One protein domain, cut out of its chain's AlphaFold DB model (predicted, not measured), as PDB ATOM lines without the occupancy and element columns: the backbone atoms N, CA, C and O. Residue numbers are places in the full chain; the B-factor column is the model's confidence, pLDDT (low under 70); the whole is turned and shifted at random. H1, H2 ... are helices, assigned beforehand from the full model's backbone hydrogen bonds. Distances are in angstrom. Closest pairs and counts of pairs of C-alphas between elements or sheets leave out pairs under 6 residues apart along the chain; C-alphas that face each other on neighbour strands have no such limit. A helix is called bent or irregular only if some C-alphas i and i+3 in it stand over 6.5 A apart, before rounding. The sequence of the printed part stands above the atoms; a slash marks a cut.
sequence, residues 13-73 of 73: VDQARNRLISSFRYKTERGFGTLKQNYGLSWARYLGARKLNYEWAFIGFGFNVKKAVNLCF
ATOM      1  N   VAL A  13    -105.029 397.976  26.004       93.25
ATOM      2  CA  VAL A  13    -105.400 397.237  24.786       93.25
ATOM      3  C   VAL A  13    -106.882 396.858  24.791       93.25
ATOM      4  O   VAL A  13    -107.588 397.050  23.796       93.25
ATOM      5  N   ASP A  14    -107.394 396.365  25.920       93.56
ATOM      6  CA  ASP A  14    -108.804 396.003  26.062       93.56
ATOM      7  C   ASP A  14    -109.720 397.232  25.981       93.56
ATOM      8  O   ASP A  14    -110.809 397.163  25.401       93.56
ATOM      9  N   GLN A  15    -109.283 398.370  26.526       93.69
ATOM     10  CA  GLN A  15    -110.002 399.638  26.413       93.69
ATOM     11  C   GLN A  15    -110.058 400.126  24.963       93.69
ATOM     12  O   GLN A  15    -111.142 400.463  24.477       93.69
ATOM     13  N   ALA A  16    -108.927 400.114  24.252       94.56
ATOM     14  CA  ALA A  16    -108.860 400.494  22.843       94.56
ATOM     15  C   ALA A  16    -109.753 399.591  21.979       94.56
ATOM     16  O   ALA A  16    -110.581 400.082  21.206       94.56
ATOM     17  N   ARG A  17    -109.684 398.269  22.184       94.38
ATOM     18  CA  ARG A  17    -110.561 397.294  21.521       94.38
ATOM     19  C   ARG A  17    -112.036 397.565  21.809       94.38
ATOM     20  O   ARG A  17    -112.854 397.568  20.891       94.38
ATOM     21  N   ASN A  18    -112.396 397.794  23.070       95.00
ATOM     22  CA  ASN A  18    -113.769 398.109  23.452       95.00
ATOM     23  C   ASN A  18    -114.261 399.399  22.774       95.00
ATOM     24  O   ASN A  18    -115.388 399.412  22.279       95.00
ATOM     25  N   ARG A  19    -113.421 400.441  22.699       93.12
ATOM     26  CA  ARG A  19    -113.737 401.717  22.037       93.12
ATOM     27  C   ARG A  19    -113.957 401.550  20.531       93.12
ATOM     28  O   ARG A  19    -114.911 402.105  19.989       93.12
ATOM     29  N   LEU A  20    -113.128 400.751  19.859       93.56
ATOM     30  CA  LEU A  20    -113.320 400.423  18.443       93.56
ATOM     31  C   LEU A  20    -114.654 399.701  18.224       93.56
ATOM     32  O   LEU A  20    -115.438 400.099  17.363       93.56
ATOM     33  N   ILE A  21    -114.968 398.706  19.058       93.31
ATOM     34  CA  ILE A  21    -116.233 397.966  18.962       93.31
ATOM     35  C   ILE A  21    -117.439 398.890  19.196       93.31
ATOM     36  O   ILE A  21    -118.392 398.834  18.418       93.31
ATOM     37  N   SER A  22    -117.429 399.755  20.220       91.44
ATOM     38  CA  SER A  22    -118.560 400.672  20.465       91.44
ATOM     39  C   SER A  22    -118.761 401.686  19.351       91.44
ATOM     40  O   SER A  22    -119.910 401.996  19.037       91.44
ATOM     41  N   SER A  23    -117.674 402.176  18.742       91.62
ATOM     42  CA  SER A  23    -117.744 403.171  17.665       91.62
ATOM     43  C   SER A  23    -118.596 402.694  16.482       91.62
ATOM     44  O   SER A  23    -119.339 403.473  15.879       91.62
ATOM     45  N   PHE A  24    -118.549 401.390  16.192       92.75
ATOM     46  CA  PHE A  24    -119.373 400.765  15.166       92.75
ATOM     47  C   PHE A  24    -120.737 400.328  15.708       92.75
ATOM     48  O   PHE A  24    -121.763 400.599  15.084       92.75
ATOM     49  N   ARG A  25    -120.768 399.705  16.896       91.75
ATOM     50  CA  ARG A  25    -121.989 399.137  17.488       91.75
ATOM     51  C   ARG A  25    -123.114 400.163  17.605       91.75
ATOM     52  O   ARG A  25    -124.249 399.832  17.283       91.75
ATOM     53  N   TYR A  26    -122.796 401.404  17.981       92.00
ATOM     54  CA  TYR A  26    -123.789 402.475  18.091       92.00
ATOM     55  C   TYR A  26    -124.538 402.729  16.773       92.00
ATOM     56  O   TYR A  26    -125.754 402.907  16.781       92.00
ATOM     57  N   LYS A  27    -123.841 402.710  15.627       90.50
ATOM     58  CA  LYS A  27    -124.462 402.941  14.309       90.50
ATOM     59  C   LYS A  27    -125.485 401.847  13.993       90.50
ATOM     60  O   LYS A  27    -126.591 402.144  13.542       90.50
ATOM     61  N   THR A  28    -125.119 400.604  14.284       90.69
ATOM     62  CA  THR A  28    -125.956 399.419  14.082       90.69
ATOM     63  C   THR A  28    -127.145 399.391  15.047       90.69
ATOM     64  O   THR A  28    -128.285 399.244  14.613       90.69
ATOM     65  N   GLU A  29    -126.909 399.605  16.345       93.75
ATOM     66  CA  GLU A  29    -127.950 399.643  17.384       93.75
ATOM     67  C   GLU A  29    -128.967 400.755  17.129       93.75
ATOM     68  O   GLU A  29    -130.167 400.523  17.260       93.75
ATOM     69  N   ARG A  30    -128.512 401.936  16.691       92.12
ATOM     70  CA  ARG A  30    -129.399 403.044  16.318       92.12
ATOM     71  C   ARG A  30    -130.307 402.666  15.151       92.12
ATOM     72  O   ARG A  30    -131.504 402.919  15.227       92.12
ATOM     73  N   GLY A  31    -129.763 402.024  14.114       91.25
ATOM     74  CA  GLY A  31    -130.546 401.529  12.978       91.25
ATOM     75  C   GLY A  31    -131.627 400.536  13.410       91.25
ATOM     76  O   GLY A  31    -132.802 400.735  13.111       91.25
ATOM     77  N   PHE A  32    -131.256 399.520  14.195       89.81
ATOM     78  CA  PHE A  32    -132.221 398.559  14.737       89.81
ATOM     79  C   PHE A  32    -133.254 399.207  15.664       89.81
ATOM     80  O   PHE A  32    -134.427 398.841  15.612       89.81
ATOM     81  N   GLY A  33    -132.852 400.178  16.486       92.94
ATOM     82  CA  GLY A  33    -133.761 400.943  17.337       92.94
ATOM     83  C   GLY A  33    -134.808 401.690  16.516       92.94
ATOM     84  O   GLY A  33    -136.001 401.550  16.772       92.94
ATOM     85  N   THR A  34    -134.386 402.399  15.465       93.19
ATOM     86  CA  THR A  34    -135.300 403.091  14.547       93.19
ATOM     87  C   THR A  34    -136.242 402.123  13.835       93.19
ATOM     88  O   THR A  34    -137.436 402.397  13.745       93.19
ATOM     89  N   LEU A  35    -135.739 400.982  13.361       91.75
ATOM     90  CA  LEU A  35    -136.558 399.949  12.723       91.75
ATOM     91  C   LEU A  35    -137.630 399.394  13.671       91.75
ATOM     92  O   LEU A  35    -138.788 399.245  13.287       91.75
ATOM     93  N   LYS A  36    -137.280 399.147  14.934       90.94
ATOM     94  CA  LYS A  36    -138.232 398.661  15.940       90.94
ATOM     95  C   LYS A  36    -139.258 399.720  16.342       90.94
ATOM     96  O   LYS A  36    -140.435 399.394  16.452       90.94
ATOM     97  N   GLN A  37    -138.819 400.960  16.558       91.88
ATOM     98  CA  GLN A  37    -139.668 402.044  17.058       91.88
ATOM     99  C   GLN A  37    -140.587 402.623  15.975       91.88
ATOM    100  O   GLN A  37    -141.771 402.813  16.224       91.88
ATOM    101  N   ASN A  38    -140.055 402.881  14.776       91.06
ATOM    102  CA  ASN A  38    -140.771 403.622  13.732       91.06
ATOM    103  C   ASN A  38    -141.364 402.723  12.643       91.06
ATOM    104  O   ASN A  38    -142.291 403.144  11.960       91.06
ATOM    105  N   TYR A  39    -140.833 401.509  12.460       89.50
ATOM    106  CA  TYR A  39    -141.277 400.586  11.407       89.50
ATOM    107  C   TYR A  39    -141.932 399.310  11.955       89.50
ATOM    108  O   TYR A  39    -142.213 398.389  11.197       89.50
ATOM    109  N   GLY A  40    -142.183 399.229  13.267       87.06
ATOM    110  CA  GLY A  40    -142.947 398.129  13.865       87.06
ATOM    111  C   GLY A  40    -142.241 396.768  13.878       87.06
ATOM    112  O   GLY A  40    -142.878 395.763  14.180       87.06
ATOM    113  N   LEU A  41    -140.927 396.715  13.618       86.38
ATOM    114  CA  LEU A  41    -140.125 395.479  13.614       86.38
ATOM    115  C   LEU A  41    -139.741 394.983  15.024       86.38
ATOM    116  O   LEU A  41    -138.747 394.278  15.203       86.38
ATOM    117  N   SER A  42    -140.494 395.373  16.056       84.44
ATOM    118  CA  SER A  42    -140.264 394.941  17.439       84.44
ATOM    119  C   SER A  42    -140.582 393.459  17.650       84.44
ATOM    120  O   SER A  42    -139.891 392.806  18.430       84.44
ATOM    121  N   TRP A  43    -141.561 392.924  16.914       81.00
ATOM    122  CA  TRP A  43    -141.983 391.527  16.984       81.00
ATOM    123  C   TRP A  43    -142.226 390.955  15.590       81.00
ATOM    124  O   TRP A  43    -142.946 391.538  14.779       81.00
ATOM    125  N   ALA A  44    -141.671 389.773  15.325       79.31
ATOM    126  CA  ALA A  44    -142.012 389.009  14.135       79.31
ATOM    127  C   ALA A  44    -143.415 388.415  14.311       79.31
ATOM    128  O   ALA A  44    -143.636 387.582  15.189       79.31
ATOM    129  N   ARG A  45    -144.380 388.822  13.481       71.75
ATOM    130  CA  ARG A  45    -145.694 388.164  13.469       71.75
ATOM    131  C   ARG A  45    -145.526 386.800  12.793       71.75
ATOM    132  O   ARG A  45    -145.263 386.756  11.592       71.75
ATOM    133  N   TYR A  46    -145.641 385.722  13.573       62.50
ATOM    134  CA  TYR A  46    -145.367 384.309  13.243       62.50
ATOM    135  C   TYR A  46    -146.268 383.690  12.147       62.50
ATOM    136  O   TYR A  46    -146.742 382.569  12.276       62.50
ATOM    137  N   LEU A  47    -146.499 384.393  11.037       73.69
ATOM    138  CA  LEU A  47    -147.127 383.837   9.833       73.69
ATOM    139  C   LEU A  47    -146.167 382.906   9.072       73.69
ATOM    140  O   LEU A  47    -146.607 382.026   8.344       73.69
ATOM    141  N   GLY A  48    -144.852 383.103   9.228       83.62
ATOM    142  CA  GLY A  48    -143.812 382.238   8.669       83.62
ATOM    143  C   GLY A  48    -142.541 382.993   8.272       83.62
ATOM    144  O   GLY A  48    -142.575 384.193   7.987       83.62
ATOM    145  N   ALA A  49    -141.414 382.273   8.206       87.19
ATOM    146  CA  ALA A  49    -140.097 382.838   7.890       87.19
ATOM    147  C   ALA A  49    -140.065 383.562   6.533       87.19
ATOM    148  O   ALA A  49    -139.461 384.622   6.402       87.19
ATOM    149  N   ARG A  50    -140.787 383.034   5.534       89.25
ATOM    150  CA  ARG A  50    -140.868 383.633   4.195       89.25
ATOM    151  C   ARG A  50    -141.463 385.041   4.225       89.25
ATOM    152  O   ARG A  50    -140.881 385.954   3.654       89.25
ATOM    153  N   LYS A  51    -142.600 385.229   4.907       88.62
ATOM    154  CA  LYS A  51    -143.231 386.550   5.036       88.62
ATOM    155  C   LYS A  51    -142.304 387.513   5.778       88.62
ATOM    156  O   LYS A  51    -142.096 388.625   5.309       88.62
ATOM    157  N   LEU A  52    -141.734 387.064   6.898       88.81
ATOM    158  CA  LEU A  52    -140.835 387.877   7.715       88.81
ATOM    159  C   LEU A  52    -139.632 388.379   6.907       88.81
ATOM    160  O   LEU A  52    -139.302 389.556   6.992       88.81
ATOM    161  N   ASN A  53    -139.019 387.520   6.088       89.50
ATOM    162  CA  ASN A  53    -137.900 387.907   5.229       89.50
ATOM    163  C   ASN A  53    -138.288 389.004   4.229       89.50
ATOM    164  O   ASN A  53    -137.545 389.971   4.072       89.50
ATOM    165  N   TYR A  54    -139.457 388.890   3.590       91.44
ATOM    166  CA  TYR A  54    -139.951 389.935   2.690       91.44
ATOM    167  C   TYR A  54    -140.235 391.242   3.436       91.44
ATOM    168  O   TYR A  54    -139.805 392.302   2.992       91.44
ATOM    169  N   GLU A  55    -140.904 391.174   4.588       90.62
ATOM    170  CA  GLU A  55    -141.222 392.340   5.419       90.62
ATOM    171  C   GLU A  55    -139.943 393.087   5.843       90.62
ATOM    172  O   GLU A  55    -139.848 394.303   5.676       90.62
ATOM    173  N   TRP A  56    -138.909 392.354   6.268       89.62
ATOM    174  CA  TRP A  56    -137.585 392.912   6.560       89.62
ATOM    175  C   TRP A  56    -136.915 393.549   5.341       89.62
ATOM    176  O   TRP A  56    -136.360 394.641   5.463       89.62
ATOM    177  N   ALA A  57    -136.960 392.895   4.177       92.19
ATOM    178  CA  ALA A  57    -136.338 393.408   2.959       92.19
ATOM    179  C   ALA A  57    -136.990 394.720   2.493       92.19
ATOM    180  O   ALA A  57    -136.286 395.701   2.247       92.19
ATOM    181  N   PHE A  58    -138.325 394.772   2.437       93.75
ATOM    182  CA  PHE A  58    -139.062 395.966   2.013       93.75
ATOM    183  C   PHE A  58    -138.889 397.133   2.987       93.75
ATOM    184  O   PHE A  58    -138.598 398.254   2.564       93.75
ATOM    185  N   ILE A  59    -139.013 396.880   4.293       93.19
ATOM    186  CA  ILE A  59    -138.824 397.921   5.311       93.19
ATOM    187  C   ILE A  59    -137.373 398.415   5.313       93.19
ATOM    188  O   ILE A  59    -137.131 399.622   5.368       93.19
ATOM    189  N   GLY A  60    -136.401 397.504   5.210       93.06
ATOM    190  CA  GLY A  60    -134.985 397.848   5.122       93.06
ATOM    191  C   GLY A  60    -134.671 398.700   3.892       93.06
ATOM    192  O   GLY A  60    -133.943 399.687   3.997       93.06
ATOM    193  N   PHE A  61    -135.265 398.374   2.742       95.31
ATOM    194  CA  PHE A  61    -135.150 399.180   1.532       95.31
ATOM    195  C   PHE A  61    -135.711 400.593   1.739       95.31
ATOM    196  O   PHE A  61    -134.990 401.571   1.540       95.31
ATOM    197  N   GLY A  62    -136.948 400.715   2.232       94.50
ATOM    198  CA  GLY A  62    -137.575 402.014   2.500       94.50
ATOM    199  C   GLY A  62    -136.794 402.866   3.507       94.50
ATOM    200  O   GLY A  62    -136.611 404.067   3.300       94.50
ATOM    201  N   PHE A  63    -136.254 402.246   4.560       93.88
ATOM    202  CA  PHE A  63    -135.380 402.916   5.523       93.88
ATOM    203  C   PHE A  63    -134.122 403.495   4.858       93.88
ATOM    204  O   PHE A  63    -133.768 404.648   5.118       93.88
ATOM    205  N   ASN A  64    -133.466 402.721   3.989       92.50
ATOM    206  CA  ASN A  64    -132.271 403.172   3.276       92.50
ATOM    207  C   ASN A  64    -132.582 404.294   2.281       92.50
ATOM    208  O   ASN A  64    -131.837 405.270   2.243       92.50
ATOM    209  N   VAL A  65    -133.697 404.214   1.547       95.62
ATOM    210  CA  VAL A  65    -134.143 405.285   0.637       95.62
ATOM    211  C   VAL A  65    -134.398 406.578   1.410       95.62
ATOM    212  O   VAL A  65    -133.842 407.616   1.062       95.62
ATOM    213  N   LYS A  66    -135.155 406.521   2.514       94.62
ATOM    214  CA  LYS A  66    -135.409 407.695   3.364       94.62
ATOM    215  C   LYS A  66    -134.110 408.314   3.883       94.62
ATOM    216  O   LYS A  66    -133.965 409.532   3.920       94.62
ATOM    217  N   LYS A  67    -133.151 407.476   4.280       92.12
ATOM    218  CA  LYS A  67    -131.845 407.937   4.748       92.12
ATOM    219  C   LYS A  67    -131.014 408.568   3.627       92.12
ATOM    220  O   LYS A  67    -130.343 409.554   3.891       92.12
ATOM    221  N   ALA A  68    -131.061 408.021   2.413       95.06
ATOM    222  CA  ALA A  68    -130.364 408.569   1.251       95.06
ATOM    223  C   ALA A  68    -130.905 409.951   0.865       95.06
ATOM    224  O   ALA A  68    -130.118 410.870   0.661       95.06
ATOM    225  N   VAL A  69    -132.232 410.123   0.856       96.44
ATOM    226  CA  VAL A  69    -132.877 411.426   0.620       96.44
ATOM    227  C   VAL A  69    -132.396 412.454   1.647       96.44
ATOM    228  O   VAL A  69    -131.907 413.506   1.259       96.44
ATOM    229  N   ASN A  70    -132.411 412.111   2.937       92.38
ATOM    230  CA  ASN A  70    -131.933 412.994   4.013       92.38
ATOM    231  C   ASN A  70    -130.419 413.288   3.995       92.38
ATOM    232  O   ASN A  70    -129.945 414.059   4.824       92.38
ATOM    233  N   LEU A  71    -129.635 412.590   3.171       91.88
ATOM    234  CA  LEU A  71    -128.208 412.869   2.986       91.88
ATOM    235  C   LEU A  71    -127.950 413.753   1.761       91.88
ATOM    236  O   LEU A  71    -126.889 414.366   1.688       91.88
ATOM    237  N   CYS A  72    -128.870 413.767   0.794       84.50
ATOM    238  CA  CYS A  72    -128.734 414.519  -0.453       84.50
ATOM    239  C   CYS A  72    -129.352 415.922  -0.379       84.50
ATOM    240  O   CYS A  72    -128.916 416.798  -1.121       84.50
ATOM    241  N   PHE A  73    -130.355 416.114   0.480       67.56
ATOM    242  CA  PHE A  73    -131.028 417.387   0.748       67.56
ATOM    243  C   PHE A  73    -130.784 417.806   2.196       67.56
ATOM    244  O   PHE A  73    -130.658 419.026   2.433       67.56
TER     245      PHE A  73
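This is residues 13 to 73 of the 73 residues of the protein "Tnp_DDE_dom domain-containing protein" of Candidatus Lambdaproteobacteria bacterium RIFOXYD2_FULL_50_16 (UniProt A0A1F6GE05). What shape do these atoms make? Two long helices make a lopsided T: H1 is the stem, and its last part, around Leu 35, comes near H2 partway along, around Phe 63. Residues 13 to 30 of H1 stick out as a long free arm, as do residues 65 to 73 at the far end of H2. What is it built of? The printed part has 61 residues with two named helices, H1 then H2, and no named strand; its class is all helix. How spread out is it? It is only just loose, close to extended, with a radius of gyration of the C-alphas of 15.2 A, and its flat outline spans 46 by 35 by 17 A.

How does H1, residues 13 to 38, stand to H2, residues 49 to 72? They are close but not clearly touching, with 1 pair of C-alphas within 8 A: the closest, those of Leu 35 and Phe 63, are 7.9 A apart. Their lines are about perpendicular, at 78 degrees. Does H1 run straight? It has a kink of 33 degrees near residue 25. It is neither bent nor irregular, but only just: C-alphas 23 and 26 are 6.1 A apart. What do the backbones show? Every O i to N i+4 pair is within hydrogen-bond range in H2, and 20 of 22 are in H1.

Where does H1 lie? It runs 37.6 A from C-alpha 13 at (-105.400, 397.237, 24.786) to C-alpha 38 at (-140.771, 403.622, 13.732). Where does H2 lie? It runs 34.7 A from C-alpha 49 at (-140.097, 382.838, 7.890) to C-alpha 72 at (-128.734, 414.519, -0.453).

How large is it? The two C-alphas farthest apart, those of Val 13 and Leu 47, are 46.3 A apart. Is it unbroken? The printed part has no cut, and a short link of 10 residues joins H1 to H2. Where is confidence low? The model's pLDDT is under 70 at residues 46 and 73; the mean of the printed part is 89.8.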